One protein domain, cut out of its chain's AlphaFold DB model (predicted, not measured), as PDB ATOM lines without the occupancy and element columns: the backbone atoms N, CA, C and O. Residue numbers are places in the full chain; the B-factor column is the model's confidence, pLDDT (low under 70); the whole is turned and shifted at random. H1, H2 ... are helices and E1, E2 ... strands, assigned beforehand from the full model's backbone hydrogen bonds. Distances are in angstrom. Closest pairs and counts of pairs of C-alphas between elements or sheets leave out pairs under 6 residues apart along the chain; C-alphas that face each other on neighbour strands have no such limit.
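AT A GLANCE: This is residues 177 to 285 of the 389 residues of an uncharacterized protein of Mycolicibacterium fallax (UniProt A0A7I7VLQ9). A strongly twisted sheet of six strands is covered over part of one face by the helix H1, which crosses it, with the small hairpin E1 and E2 and the short helix H2 to either side of H1. The long link of residues 268 to 279 swings round the side of the sheet away from H1 to join E7 to E8. The printed part has 109 residues with two named helices and eight named strands, in the order E1 E2 H1 H2 E3 E4 E5 E6 E7 E8; the large sheet runs E3 E8 E4 E5 E6 E7, antiparallel throughout, and the class is mixed, helices and strands. The whole is compact and rounded, with a radius of gyration of the C-alphas of 12.4 A and spans of 30 by 28 by 27 A.

IN THESE COORDINATES: E1, residues 177 to 179, begins with C-alpha 177 at (157.667, 97.178, 167.243), and E2 is residues 182 to 185. H1, residues 189 to 200, is 16.5 A long, and H2, residues 209 to 216, is 10.1 A. E3 is residues 228 to 231 and E4 residues 241 to 244. E5, residues 247 to 253, is the longest strand at 18.1 A; its C-alpha 247 is at (140.530, 105.135, 179.300). E6 is residues 256 to 259, and E7 residues 264 to 267. E8, residues 280 to 284, is 12.4 A long and ends with C-alpha 284 at (143.987, 107.299, 164.107).

HOW THE PARTS SIT: E4 E5 E6 E7 form a meander, each strand the antiparallel neighbour of the one before. N 242 and O 249 of the hairpin E4 and E5 are 2.8 A apart, within hydrogen-bond range, as are N 250 and O 258 of E5 and E6 at 2.8 A and N 266 and O 257 of E6 and E7 at 2.7 A. E8 is the antiparallel neighbour of E4, with N 282 and O 241 at 2.7 A, and of the edge strand E3, with N 229 and O 283 at 2.8 A. H1 is on this sheet at a height of 10.0 A, over E5 and only just over E6, on which 3 of its C-alphas fall. It runs only just across the strands, at 61 degrees to E5 on the local plane. The closest C-alphas of H1 and E5 are those of Ala 195 and Leu 250, 7.9 A apart. H1 and H2 touch, closest at the C-alphas of Lys 190 and Ala 216, 5.2 A, at a steep tilt of 54 degrees, opposite ways. H2 is only just not on the sheet, with 4 pairs of C-alphas within 10 A. E1 and E2 are an antiparallel hairpin, with N 179 and O 182 at 2.8 A; the closest C-alphas of E1 and H1, those of Val 179 and Ala 199, are 4.8 A apart. In H1 and H2 every O i to N i+4 pair is within hydrogen-bond range.

THE WHOLE: The two C-alphas farthest apart, those of Ala 204 and Ala 234, are 34.9 A apart. The printed part has no cut. The links H2 to E3 and E7 to E8 are long. The mean pLDDT of the printed part is 83.4, and residue 224 is under 70.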
ATOM      1  N   VAL A 177     157.328  96.406 166.049       83.88
ATOM      2  CA  VAL A 177     157.667  97.178 167.243       83.88
ATOM      3  C   VAL A 177     157.533  96.273 168.447       83.88
ATOM      4  O   VAL A 177     156.593  95.485 168.539       83.88
ATOM      5  N   ASP A 178     158.477  96.391 169.372       82.00
ATOM      6  CA  ASP A 178     158.372  95.749 170.672       82.00
ATOM      7  C   ASP A 178     157.690  96.699 171.663       82.00
ATOM      8  O   ASP A 178     158.224  97.753 172.007       82.00
ATOM      9  N   VAL A 179     156.482  96.342 172.095       81.12
ATOM     10  CA  VAL A 179     155.722  97.080 173.102       81.12
ATOM     11  C   VAL A 179     155.842  96.341 174.428       81.12
ATOM     12  O   VAL A 179     155.157  95.346 174.652       81.12
ATOM     13  N   LYS A 180     156.742  96.802 175.306       76.88
ATOM     14  CA  LYS A 180     156.998  96.208 176.637       76.88
ATOM     15  C   LYS A 180     157.254  94.684 176.587       76.88
ATOM     16  O   LYS A 180     156.675  93.926 177.362       76.88
ATOM     17  N   GLY A 181     158.105  94.220 175.670       77.50
ATOM     18  CA  GLY A 181     158.449  92.803 175.484       77.50
ATOM     19  C   GLY A 181     157.500  92.031 174.562       77.50
ATOM     20  O   GLY A 181     157.625  90.813 174.422       77.50
ATOM     21  N   THR A 182     156.521  92.713 173.962       78.38
ATOM     22  CA  THR A 182     155.584  92.141 172.996       78.38
ATOM     23  C   THR A 182     155.890  92.663 171.599       78.38
ATOM     24  O   THR A 182     155.583  93.808 171.275       78.38
ATOM     25  N   ARG A 183     156.443  91.801 170.740       85.56
ATOM     26  CA  ARG A 183     156.648  92.110 169.321       85.56
ATOM     27  C   ARG A 183     155.312  92.085 168.576       85.56
ATOM     28  O   ARG A 183     154.656  91.047 168.526       85.56
ATOM     29  N   VAL A 184     154.944  93.220 167.992       84.31
ATOM     30  CA  VAL A 184     153.714  93.434 167.216       84.31
ATOM     31  C   VAL A 184     154.075  93.928 165.831       84.31
ATOM     32  O   VAL A 184     154.953  94.776 165.699       84.31
ATOM     33  N   GLU A 185     153.381  93.428 164.812       86.50
ATOM     34  CA  GLU A 185     153.431  93.985 163.463       86.50
ATOM     35  C   GLU A 185     152.246  94.926 163.231       86.50
ATOM     36  O   GLU A 185     151.085  94.528 163.301       86.50
ATOM     37  N   PHE A 186     152.555  96.186 162.954       85.31
ATOM     38  CA  PHE A 186     151.599  97.223 162.608       85.31
ATOM     39  C   PHE A 186     151.451  97.314 161.083       85.31
ATOM     40  O   PHE A 186     152.439  97.197 160.353       85.31
ATOM     41  N   PRO A 187     150.235  97.570 160.572       81.81
ATOM     42  CA  PRO A 187     149.992  97.698 159.134       81.81
ATOM     43  C   PRO A 187     150.774  98.874 158.527       81.81
ATOM     44  O   PRO A 187     151.298  98.774 157.406       81.81
ATOM     45  N   ASP A 188     150.926  99.941 159.314       79.25
ATOM     46  CA  ASP A 188     151.495 101.219 158.915       79.25
ATOM     47  C   ASP A 188     152.747 101.575 159.718       79.25
ATOM     48  O   ASP A 188     152.822 101.423 160.937       79.25
ATOM     49  N   ALA A 189     153.726 102.137 159.014       83.00
ATOM     50  CA  ALA A 189     154.982 102.634 159.567       83.00
ATOM     51  C   ALA A 189     154.801 103.734 160.625       83.00
ATOM     52  O   ALA A 189     155.545 103.804 161.604       83.00
ATOM     53  N   LYS A 190     153.822 104.621 160.421       83.94
ATOM     54  CA  LYS A 190     153.528 105.723 161.345       83.94
ATOM     55  C   LYS A 190     152.892 105.201 162.626       83.94
ATOM     56  O   LYS A 190     153.312 105.581 163.712       83.94
ATOM     57  N   THR A 191     151.965 104.258 162.508       82.06
ATOM     58  CA  THR A 191     151.353 103.587 163.657       82.06
ATOM     59  C   THR A 191     152.374 102.756 164.430       82.06
ATOM     60  O   THR A 191     152.393 102.800 165.656       82.06
ATOM     61  N   ALA A 192     153.309 102.107 163.730       84.50
ATOM     62  CA  ALA A 192     154.468 101.475 164.352       84.50
ATOM     63  C   ALA A 192     155.311 102.493 165.146       84.50
ATOM     64  O   ALA A 192     155.660 102.274 166.306       84.50
ATOM     65  N   LYS A 193     155.594 103.663 164.567       84.88
ATOM     66  CA  LYS A 193     156.327 104.727 165.264       84.88
ATOM     67  C   LYS A 193     155.571 105.236 166.497       84.88
ATOM     68  O   LYS A 193     156.195 105.405 167.541       84.88
ATOM     69  N   LEU A 194     154.252 105.414 166.410       86.50
ATOM     70  CA  LEU A 194     153.397 105.766 167.549       86.50
ATOM     71  C   LEU A 194     153.483 104.707 168.653       86.50
ATOM     72  O   LEU A 194     153.770 105.044 169.797       86.50
ATOM     73  N   ALA A 195     153.307 103.432 168.310       85.50
ATOM     74  CA  ALA A 195     153.395 102.338 169.268       85.50
ATOM     75  C   ALA A 195     154.782 102.257 169.920       85.50
ATOM     76  O   ALA A 195     154.885 102.014 171.116       85.50
ATOM     77  N   SER A 196     155.845 102.516 169.155       86.06
ATOM     78  CA  SER A 196     157.220 102.533 169.660       86.06
ATOM     79  C   SER A 196     157.442 103.677 170.648       86.06
ATOM     80  O   SER A 196     157.993 103.472 171.728       86.06
ATOM     81  N   LEU A 197     156.958 104.880 170.332       86.00
ATOM     82  CA  LEU A 197     157.025 106.026 171.243       86.00
ATOM     83  C   LEU A 197     156.238 105.765 172.532       86.00
ATOM     84  O   LEU A 197     156.737 106.022 173.623       86.00
ATOM     85  N   LEU A 198     155.050 105.177 172.409       83.81
ATOM     86  CA  LEU A 198     154.209 104.812 173.548       83.81
ATOM     87  C   LEU A 198     154.793 103.665 174.381       83.81
ATOM     88  O   LEU A 198     154.626 103.659 175.597       83.81
ATOM     89  N   ALA A 199     155.505 102.722 173.768       83.50
ATOM     90  CA  ALA A 199     156.212 101.652 174.469       83.50
ATOM     91  C   ALA A 199     157.401 102.173 175.289       83.50
ATOM     92  O   ALA A 199     157.684 101.660 176.376       83.50
ATOM     93  N   ASN A 200     158.088 103.193 174.764       82.56
ATOM     94  CA  ASN A 200     159.153 103.908 175.465       82.56
ATOM     95  C   ASN A 200     158.612 104.862 176.539       82.56
ATOM     96  O   ASN A 200     159.361 105.237 177.440       82.56
ATOM     97  N   ALA A 201     157.329 105.229 176.474       81.44
ATOM     98  CA  ALA A 201     156.677 105.979 177.534       81.44
ATOM     99  C   ALA A 201     156.587 105.138 178.818       81.44
ATOM    100  O   ALA A 201     156.441 103.908 178.803       81.44
ATOM    101  N   ASP A 202     156.709 105.823 179.944       75.19
ATOM    102  CA  ASP A 202     156.756 105.231 181.274       75.19
ATOM    103  C   ASP A 202     155.985 106.142 182.237       75.19
ATOM    104  O   ASP A 202     155.929 107.348 181.985       75.19
ATOM    105  N   PRO A 203     155.417 105.641 183.347       77.00
ATOM    106  CA  PRO A 203     154.817 106.494 184.372       77.00
ATOM    107  C   PRO A 203     155.728 107.635 184.864       77.00
ATOM    108  O   PRO A 203     155.214 108.660 185.305       77.00
ATOM    109  N   ALA A 204     157.060 107.508 184.770       79.88
ATOM    110  CA  ALA A 204     157.991 108.602 185.074       79.88
ATOM    111  C   ALA A 204     158.067 109.697 183.984       79.88
ATOM    112  O   ALA A 204     158.434 110.834 184.278       79.88
ATOM    113  N   HIS A 205     157.721 109.370 182.738       75.38
ATOM    114  CA  HIS A 205     157.698 110.279 181.589       75.38
ATOM    115  C   HIS A 205     156.412 110.042 180.782       75.38
ATOM    116  O   HIS A 205     156.448 109.351 179.755       75.38
ATOM    117  N   PRO A 206     155.264 110.571 181.250       75.12
ATOM    118  CA  PRO A 206     153.989 110.302 180.612       75.12
ATOM    119  C   PRO A 206     153.958 110.941 179.224       75.12
ATOM    120  O   PRO A 206     153.982 112.164 179.081       75.12
ATOM    121  N   LEU A 207     153.908 110.105 178.189       80.44
ATOM    122  CA  LEU A 207     153.684 110.550 176.820       80.44
ATOM    123  C   LEU A 207     152.184 110.476 176.529       80.44
ATOM    124  O   LEU A 207     151.582 109.403 176.600       80.44
ATOM    125  N   SER A 208     151.585 111.617 176.199       81.25
ATOM    126  CA  SER A 208     150.193 111.672 175.758       81.25
ATOM    127  C   SER A 208     150.067 111.124 174.344       81.25
ATOM    128  O   SER A 208     150.922 111.362 173.491       81.25
ATOM    129  N   LEU A 209     148.947 110.467 174.057       81.56
ATOM    130  CA  LEU A 209     148.698 109.912 172.732       81.56
ATOM    131  C   LEU A 209     148.715 110.973 171.624       81.56
ATOM    132  O   LEU A 209     149.226 110.715 170.539       81.56
ATOM    133  N   ALA A 210     148.219 112.179 171.911       82.81
ATOM    134  CA  ALA A 210     148.274 113.308 170.986       82.81
ATOM    135  C   ALA A 210     149.712 113.706 170.616       82.81
ATOM    136  O   ALA A 210     149.992 113.980 169.450       82.81
ATOM    137  N   ASP A 211     150.626 113.684 171.589       84.00
ATOM    138  CA  ASP A 211     152.039 114.002 171.372       84.00
ATOM    139  C   ASP A 211     152.736 112.881 170.590       84.00
ATOM    140  O   ASP A 211     153.394 113.135 169.583       84.00
ATOM    141  N   ALA A 212     152.484 111.624 170.967       85.12
ATOM    142  CA  ALA A 212     152.981 110.455 170.242       85.12
ATOM    143  C   ALA A 212     152.508 110.439 168.778       85.12
ATOM    144  O   ALA A 212     153.295 110.166 167.872       85.12
ATOM    145  N   ALA A 213     151.232 110.761 168.540       84.56
ATOM    146  CA  ALA A 213     150.638 110.863 167.211       84.56
ATOM    147  C   ALA A 213     151.285 111.988 166.403       84.56
ATOM    148  O   ALA A 213     151.717 111.750 165.275       84.56
ATOM    149  N   ALA A 214     151.461 113.168 167.000       83.31
ATOM    150  CA  ALA A 214     152.160 114.281 166.364       83.31
ATOM    151  C   ALA A 214     153.599 113.898 165.963       83.31
ATOM    152  O   ALA A 214     154.015 114.130 164.828       83.31
ATOM    153  N   GLN A 215     154.347 113.239 166.853       82.50
ATOM    154  CA  GLN A 215     155.712 112.764 166.590       82.50
ATOM    155  C   GLN A 215     155.775 111.632 165.548       82.50
ATOM    156  O   GLN A 215     156.770 111.478 164.821       82.50
ATOM    157  N   ALA A 216     154.710 110.833 165.462       82.81
ATOM    158  CA  ALA A 216     154.515 109.822 164.432       82.81
ATOM    159  C   ALA A 216     154.095 110.411 163.073       82.81
ATOM    160  O   ALA A 216     154.147 109.702 162.068       82.81
ATOM    161  N   GLY A 217     153.736 111.699 163.017       77.44
ATOM    162  CA  GLY A 217     153.204 112.351 161.819       77.44
ATOM    163  C   GLY A 217     151.747 111.982 161.520       77.44
ATOM    164  O   GLY A 217     151.313 112.110 160.376       77.44
ATOM    165  N   LEU A 218     151.021 111.496 162.528       79.06
ATOM    166  CA  LEU A 218     149.577 111.272 162.509       79.06
ATOM    167  C   LEU A 218     148.854 112.553 162.943       79.06
ATOM    168  O   LEU A 218     149.427 113.392 163.644       79.06
ATOM    169  N   THR A 219     147.593 112.720 162.535       78.31
ATOM    170  CA  THR A 219     146.784 113.846 163.013       78.31
ATOM    171  C   THR A 219     146.612 113.720 164.531       78.31
ATOM    172  O   THR A 219     146.106 112.693 164.985       78.31
ATOM    173  N   PRO A 220     147.029 114.723 165.332       77.12
ATOM    174  CA  PRO A 220     146.916 114.646 166.781       77.12
ATOM    175  C   PRO A 220     145.439 114.582 167.178       77.12
ATOM    176  O   PRO A 220     144.681 115.484 166.806       77.12
ATOM    177  N   PRO A 221     145.002 113.561 167.927       77.06
ATOM    178  CA  PRO A 221     143.649 113.539 168.450       77.06
ATOM    179  C   PRO A 221     143.430 114.661 169.460       77.06
ATOM    180  O   PRO A 221     144.287 114.946 170.301       77.06
ATOM    181  N   VAL A 222     142.264 115.299 169.377       74.12
ATOM    182  CA  VAL A 222     141.870 116.369 170.293       74.12
ATOM    183  C   VAL A 222     141.306 115.734 171.567       74.12
ATOM    184  O   VAL A 222     140.338 114.979 171.477       74.12
ATOM    185  N   PRO A 223     141.855 116.032 172.759       70.31
ATOM    186  CA  PRO A 223     141.298 115.534 174.013       70.31
ATOM    187  C   PRO A 223     139.806 115.874 174.146       70.31
ATOM    188  O   PRO A 223     139.400 117.014 173.923       70.31
ATOM    189  N   GLY A 224     138.982 114.884 174.500       69.31
ATOM    190  CA  GLY A 224     137.523 115.033 174.600       69.31
ATOM    191  C   GLY A 224     136.760 114.894 173.273       69.31
ATOM    192  O   GLY A 224     135.523 114.910 173.286       69.31
ATOM    193  N   GLN A 225     137.467 114.721 172.152       75.06
ATOM    194  CA  GLN A 225     136.911 114.258 170.880       75.06
ATOM    195  C   GLN A 225     137.414 112.851 170.553       75.06
ATOM    196  O   GLN A 225     138.390 112.375 171.133       75.06
ATOM    197  N   ASP A 226     136.721 112.182 169.634       74.56
ATOM    198  CA  ASP A 226     137.132 110.868 169.158       74.56
ATOM    199  C   ASP A 226     138.527 110.940 168.519       74.56
ATOM    200  O   ASP A 226     138.814 111.874 167.761       74.56
ATOM    201  N   PRO A 227     139.422 109.979 168.810       75.81
ATOM    202  CA  PRO A 227     140.821 110.079 168.412       75.81
ATOM    203  C   PRO A 227     141.068 109.840 166.914       75.81
ATOM    204  O   PRO A 227     142.209 109.857 166.451       75.81
ATOM    205  N   GLY A 228     140.010 109.612 166.144       84.12
ATOM    206  CA  GLY A 228     140.073 109.382 164.716       84.12
ATOM    207  C   GLY A 228     138.770 108.792 164.209       84.12
ATOM    208  O   GLY A 228     137.688 109.171 164.649       84.12
ATOM    209  N   SER A 229     138.890 107.859 163.273       84.81
ATOM    210  CA  SER A 229     137.754 107.239 162.618       84.81
ATOM    211  C   SER A 229     137.227 106.034 163.383       84.81
ATOM    212  O   SER A 229     137.972 105.076 163.559       84.81
ATOM    213  N   GLN A 230     135.955 106.034 163.792       87.12
ATOM    214  CA  GLN A 230     135.357 104.862 164.432       87.12
ATOM    215  C   GLN A 230     135.374 103.666 163.469       87.12
ATOM    216  O   GLN A 230     134.942 103.768 162.317       87.12
ATOM    217  N   VAL A 231     135.873 102.529 163.948       86.94
ATOM    218  CA  VAL A 231     135.930 101.254 163.230       86.94
ATOM    219  C   VAL A 231     135.148 100.188 163.986       86.94
ATOM    220  O   VAL A 231     135.071 100.176 165.216       86.94
ATOM    221  N   ALA A 232     134.535  99.272 163.239       84.31
ATOM    222  CA  ALA A 232     133.851  98.136 163.838       84.31
ATOM    223  C   ALA A 232     134.871  97.200 164.519       84.31
ATOM    224  O   ALA A 232     135.970  97.030 163.988       84.31
ATOM    225  N   PRO A 233     134.508  96.497 165.609       82.31
ATOM    226  CA  PRO A 233     135.405  95.548 166.278       82.31
ATOM    227  C   PRO A 233     135.968  94.468 165.342       82.31
ATOM    228  O   PRO A 233     137.110  94.051 165.486       82.31
ATOM    229  N   ALA A 234     135.187  94.044 164.341       85.00
ATOM    230  CA  ALA A 234     135.612  93.072 163.330       85.00
ATOM    231  C   ALA A 234     136.626  93.630 162.312       85.00
ATOM    232  O   ALA A 234     137.282  92.861 161.616       85.00
ATOM    233  N   GLN A 235     136.726  94.957 162.196       84.50
ATOM    234  CA  GLN A 235     137.659  95.663 161.313       84.50
ATOM    235  C   GLN A 235     138.850  96.248 162.080       84.50
ATOM    236  O   GLN A 235     139.714  96.866 161.461       84.50
ATOM    237  N   ALA A 236     138.896  96.059 163.404       86.06
ATOM    238  CA  ALA A 236     139.955  96.581 164.246       86.06
ATOM    239  C   ALA A 236     141.292  95.898 163.924       86.06
ATOM    240  O   ALA A 236     141.385  94.670 163.831       86.06
ATOM    241  N   LYS A 237     142.338  96.703 163.757       87.81
ATOM    242  CA  LYS A 237     143.691  96.269 163.406       87.81
ATOM    243  C   LYS A 237     144.692  96.614 164.504       87.81
ATOM    244  O   LYS A 237     144.467  97.546 165.277       87.81
ATOM    245  N   PRO A 238     145.835  95.906 164.565       88.12
ATOM    246  CA  PRO A 238     146.946  96.326 165.408       88.12
ATOM    247  C   PRO A 238     147.295  97.791 165.124       88.12
ATOM    248  O   PRO A 238     147.566  98.160 163.982       88.12
ATOM    249  N   GLY A 239     147.255  98.622 166.161       84.81
ATOM    250  CA  GLY A 239     147.436 100.065 166.074       84.81
ATOM    251  C   GLY A 239     146.166 100.903 166.175       84.81
ATOM    252  O   GLY A 239     146.282 102.120 166.310       84.81
ATOM    253  N   ASP A 240     144.986 100.286 166.161       89.69
ATOM    254  CA  ASP A 240     143.735 100.982 166.463       89.69
ATOM    255  C   ASP A 240     143.595 101.244 167.964       89.69
ATOM    256  O   ASP A 240     144.144 100.536 168.805       89.69
ATOM    257  N   LEU A 241     142.836 102.272 168.311       89.38
ATOM    258  CA  LEU A 241     142.560 102.686 169.676       89.38
ATOM    259  C   LEU A 241     141.198 102.215 170.130       89.38
ATOM    260  O   LEU A 241     140.189 102.638 169.589       89.38
ATOM    261  N   LEU A 242     141.156 101.413 171.177       89.19
ATOM    262  CA  LEU A 242     139.938 101.188 171.925       89.19
ATOM    263  C   LEU A 242     139.786 102.295 172.971       89.19
ATOM    264  O   LEU A 242     140.581 102.385 173.905       89.19
ATOM    265  N   VAL A 243     138.754 103.118 172.840       88.94
ATOM    266  CA  VAL A 243     138.325 104.035 173.901       88.94
ATOM    267  C   VAL A 243     137.233 103.333 174.695       88.94
ATOM    268  O   VAL A 243     136.279 102.821 174.113       88.94
ATOM    269  N   ALA A 244     137.393 103.267 176.014       87.44
ATOM    270  CA  ALA A 244     136.430 102.665 176.927       87.44
ATOM    271  C   ALA A 244     136.275 103.553 178.169       87.44
ATOM    272  O   ALA A 244     137.162 103.623 179.027       87.44
ATOM    273  N   GLY A 245     135.145 104.257 178.243       83.50
ATOM    274  CA  GLY A 245     134.873 105.249 179.276       83.50
ATOM    275  C   GLY A 245     135.873 106.402 179.217       83.50
ATOM    276  O   GLY A 245     135.907 107.149 178.243       83.50
ATOM    277  N   ASP A 246     136.683 106.532 180.267       81.62
ATOM    278  CA  ASP A 246     137.729 107.559 180.393       81.62
ATOM    279  C   ASP A 246     139.118 107.058 179.947       81.62
ATOM    280  O   ASP A 246     140.081 107.819 179.882       81.62
ATOM    281  N   ARG A 247     139.248 105.762 179.636       85.50
ATOM    282  CA  ARG A 247     140.530 105.135 179.300       85.50
ATOM    283  C   ARG A 247     140.666 104.889 177.809       85.50
ATOM    284  O   ARG A 247     139.693 104.647 177.097       85.50
ATOM    285  N   SER A 248     141.910 104.913 177.353       88.00
ATOM    286  CA  SER A 248     142.286 104.566 175.989       88.00
ATOM    287  C   SER A 248     143.260 103.398 176.017       88.00
ATOM    288  O   SER A 248     144.181 103.362 176.833       88.00
ATOM    289  N   TYR A 249     143.082 102.471 175.087       89.94
ATOM    290  CA  TYR A 249     143.923 101.300 174.921       89.94
ATOM    291  C   TYR A 249     144.358 101.195 173.463       89.94
ATOM    292  O   TYR A 249     143.531 101.289 172.566       89.94
ATOM    293  N   LEU A 250     145.641 100.966 173.204       90.00
ATOM    294  CA  LEU A 250     146.130 100.693 171.854       90.00
ATOM    295  C   LEU A 250     146.055  99.186 171.581       90.00
ATOM    296  O   LEU A 250     146.650  98.394 172.309       90.00
ATOM    297  N   LEU A 251     145.345  98.771 170.538       91.06
ATOM    298  CA  LEU A 251     145.249  97.378 170.121       91.06
ATOM    299  C   LEU A 251     146.612  96.907 169.602       91.06
ATOM    300  O   LEU A 251     147.153  97.447 168.643       91.06
ATOM    301  N   LEU A 252     147.167  95.876 170.228       88.31
ATOM    302  CA  LEU A 252     148.431  95.257 169.824       88.31
ATOM    303  C   LEU A 252     148.209  94.060 168.889       88.31
ATOM    304  O   LEU A 252     149.155  93.557 168.300       88.31
ATOM    305  N   GLY A 253     146.970  93.590 168.753       86.50
ATOM    306  CA  GLY A 253     146.665  92.320 168.094       86.50
ATOM    307  C   GLY A 253     146.705  91.136 169.063       86.50
ATOM    308  O   GLY A 253     147.060  91.272 170.236       86.50
ATOM    309  N   ASP A 254     146.259  89.972 168.588       84.06
ATOM    310  CA  ASP A 254     146.143  88.736 169.384       84.06
ATOM    311  C   ASP A 254     145.284  88.882 170.660       84.06
ATOM    312  O   ASP A 254     145.499  88.189 171.654       84.06
ATOM    313  N   GLY A 255     144.333  89.824 170.676       84.62
ATOM    314  CA  GLY A 255     143.506  90.117 171.855       84.62
ATOM    315  C   GLY A 255     144.250  90.828 172.995       84.62
ATOM    316  O   GLY A 255     143.759  90.833 174.130       84.62
ATOM    317  N   ARG A 256     145.422  91.409 172.705       89.88
ATOM    318  CA  ARG A 256     146.230  92.212 173.630       89.88
ATOM    319  C   ARG A 256     146.079  93.700 173.348       89.88
ATOM    320  O   ARG A 256     145.971  94.134 172.204       89.88
ATOM    321  N   PHE A 257     146.142  94.474 174.416       90.94
ATOM    322  CA  PHE A 257     145.920  95.906 174.430       90.94
ATOM    323  C   PHE A 257     146.991  96.570 175.278       90.94
ATOM    324  O   PHE A 257     147.346  96.064 176.334       90.94
ATOM    325  N   TYR A 258     147.516  97.700 174.838       90.06
ATOM    326  CA  TYR A 258     148.388  98.534 175.647       90.06
ATOM    327  C   TYR A 258     147.546  99.602 176.336       90.06
ATOM    328  O   TYR A 258     146.973 100.459 175.666       90.06
ATOM    329  N   ASP A 259     147.450  99.534 177.660       90.81
ATOM    330  CA  ASP A 259     146.799 100.556 178.471       90.81
ATOM    331  C   ASP A 259     147.677 101.813 178.484       90.81
ATOM    332  O   ASP A 259     148.820 101.784 178.943       90.81
ATOM    333  N   LEU A 260     147.142 102.910 177.950       86.06
ATOM    334  CA  LEU A 260     147.838 104.195 177.853       86.06
ATOM    335  C   LEU A 260     147.869 104.959 179.178       86.06
ATOM    336  O   LEU A 260     148.676 105.870 179.340       86.06
ATOM    337  N   THR A 261     146.987 104.608 180.109       85.69
ATOM    338  CA  THR A 261     146.909 105.188 181.449       85.69
ATOM    339  C   THR A 261     147.849 104.455 182.405       85.69
ATOM    340  O   THR A 261     148.527 105.088 183.211       85.69
ATOM    341  N   GLU A 262     147.914 103.125 182.311       87.06
ATOM    342  CA  GLU A 262     148.740 102.279 183.185       87.06
ATOM    343  C   GLU A 262     150.101 101.882 182.574       87.06
ATOM    344  O   GLU A 262     150.923 101.283 183.266       87.06
ATOM    345  N   TYR A 263     150.362 102.212 181.302       85.94
ATOM    346  CA  TYR A 263     151.597 101.901 180.556       85.94
ATOM    347  C   TYR A 263     151.972 100.406 180.549       85.94
ATOM    348  O   TYR A 263     153.149 100.032 180.616       85.94
ATOM    349  N   LYS A 264     150.966  99.527 180.463       89.19
ATOM    350  CA  LYS A 264     151.130  98.065 180.530       89.19
ATOM    351  C   LYS A 264     150.317  97.348 179.457       89.19
ATOM    352  O   LYS A 264     149.313  97.860 178.975       89.19
ATOM    353  N   VAL A 265     150.726  96.129 179.117       90.12
ATOM    354  CA  VAL A 265     149.952  95.262 178.221       90.12
ATOM    355  C   VAL A 265     148.903  94.497 179.029       90.12
ATOM    356  O   VAL A 265     149.240  93.771 179.963       90.12
ATOM    357  N   VAL A 266     147.639  94.653 178.655       91.00
ATOM    358  CA  VAL A 266     146.476  93.943 179.192       91.00
ATOM    359  C   VAL A 266     145.843  93.062 178.115       91.00
ATOM    360  O   VAL A 266     146.066  93.237 176.918       91.00
ATOM    361  N   THR A 267     145.076  92.066 178.535       91.12
ATOM    362  CA  THR A 267     144.302  91.196 177.641       91.12
ATOM    363  C   THR A 267     142.863  91.685 177.528       91.12
ATOM    364  O   THR A 267     142.404  92.464 178.359       91.12
ATOM    365  N   SER A 268     142.133  91.182 176.530       84.88
ATOM    366  CA  SER A 268     140.717  91.523 176.304       84.88
ATOM    367  C   SER A 268     139.827  91.329 177.545       84.88
ATOM    368  O   SER A 268     138.859  92.053 177.722       84.88
ATOM    369  N   ASP A 269     140.166  90.370 178.412       86.88
ATOM    370  CA  ASP A 269     139.448  90.058 179.658       86.88
ATOM    371  C   ASP A 269     139.591  91.146 180.737       86.88
ATOM    372  O   ASP A 269     138.681  91.385 181.522       86.88
ATOM    373  N   GLN A 270     140.726  91.848 180.737       85.88
ATOM    374  CA  GLN A 270     141.021  92.931 181.678       85.88
ATOM    375  C   GLN A 270     140.511  94.291 181.193       85.88
ATOM    376  O   GLN A 270     140.684  95.296 181.887       85.88
ATOM    377  N   LEU A 271     139.914  94.346 180.000       85.44
ATOM    378  CA  LEU A 271     139.314  95.570 179.504       85.44
ATOM    379  C   LEU A 271     138.014  95.879 180.256       85.44
ATOM    380  O   LEU A 271     137.277  94.965 180.639       85.44
ATOM    381  N   PRO A 272     137.685  97.169 180.426       82.81
ATOM    382  CA  PRO A 272     136.371  97.569 180.896       82.81
ATOM    383  C   PRO A 272     135.285  96.971 179.993       82.81
ATOM    384  O   PRO A 272     135.276  97.207 178.786       82.81
ATOM    385  N   GLN A 273     134.372  96.197 180.585       79.94
ATOM    386  CA  GLN A 273     133.205  95.641 179.881       79.94
ATOM    387  C   GLN A 273     132.234  96.747 179.452       79.94
ATOM    388  O   GLN A 273     131.550  96.629 178.438       79.94
ATOM    389  N   ASP A 274     132.196  97.837 180.220       77.94
ATOM    390  CA  ASP A 274     131.485  99.049 179.850       77.94
ATOM    391  C   ASP A 274     132.435  99.975 179.090       77.94
ATOM    392  O   ASP A 274     133.330 100.597 179.664       77.94
ATOM    393  N   ALA A 275     132.248 100.047 177.775       72.88
ATOM    394  CA  ALA A 275     132.992 100.981 176.943       72.88
ATOM    395  C   ALA A 275     132.420 102.416 177.040       72.88
ATOM    396  O   ALA A 275     133.039 103.368 176.562       72.88
ATOM    397  N   GLY A 276     131.275 102.603 177.704       75.19
ATOM    398  CA  GLY A 276     130.562 103.873 177.790       75.19
ATOM    399  C   GLY A 276     129.971 104.327 176.450       75.19
ATOM    400  O   GLY A 276     130.126 103.688 175.411       75.19
ATOM    401  N   SER A 277     129.292 105.479 176.448       75.50
ATOM    402  CA  SER A 277     128.627 106.022 175.250       75.50
ATOM    403  C   SER A 277     129.586 106.465 174.136       75.50
ATOM    404  O   SER A 277     129.155 106.632 173.001       75.50
ATOM    405  N   ARG A 278     130.873 106.663 174.455       76.31
ATOM    406  CA  ARG A 278     131.959 106.924 173.486       76.31
ATOM    407  C   ARG A 278     132.844 105.697 173.254       76.31
ATOM    408  O   ARG A 278     133.938 105.799 172.710       76.31
ATOM    409  N   GLY A 279     132.378 104.548 173.723       84.06
ATOM    410  CA  GLY A 279     133.080 103.290 173.629       84.06
ATOM    411  C   GLY A 279     133.197 102.814 172.196       84.06
ATOM    412  O   GLY A 279     132.183 102.631 171.522       84.06
ATOM    413  N   GLY A 280     134.414 102.579 171.723       87.94
ATOM    414  CA  GLY A 280     134.620 102.133 170.352       87.94
ATOM    415  C   GLY A 280     136.078 101.911 169.998       87.94
ATOM    416  O   GLY A 280     136.980 102.360 170.702       87.94
ATOM    417  N   TYR A 281     136.295 101.209 168.889       89.75
ATOM    418  CA  TYR A 281     137.597 101.152 168.242       89.75
ATOM    419  C   TYR A 281     137.717 102.339 167.292       89.75
ATOM    420  O   TYR A 281     136.767 102.671 166.588       89.75
ATOM    421  N   PHE A 282     138.884 102.960 167.256       89.00
ATOM    422  CA  PHE A 282     139.165 104.155 166.486       89.00
ATOM    423  C   PHE A 282     140.484 103.990 165.755       89.00
ATOM    424  O   PHE A 282     141.527 103.744 166.359       89.00
ATOM    425  N   HIS A 283     140.449 104.178 164.450       87.81
ATOM    426  CA  HIS A 283     141.644 104.293 163.647       87.81
ATOM    427  C   HIS A 283     142.137 105.740 163.683       87.81
ATOM    428  O   HIS A 283     141.397 106.656 163.316       87.81
ATOM    429  N   LEU A 284     143.374 105.966 164.127       85.69
ATOM    430  CA  LEU A 284     143.987 107.299 164.107       85.69
ATOM    431  C   LEU A 284     144.023 107.846 162.683       85.69
ATOM    432  O   LEU A 284     144.400 107.143 161.749       85.69
ATOM    433  N   ASN A 285     143.648 109.114 162.518       79.88
ATOM    434  CA  ASN A 285     143.604 109.713 161.194       79.88
ATOM    435  C   ASN A 285     145.037 109.935 160.683       79.88
ATOM    436  O   ASN A 285     145.799 110.737 161.231       79.88
TER     437      ASN A 285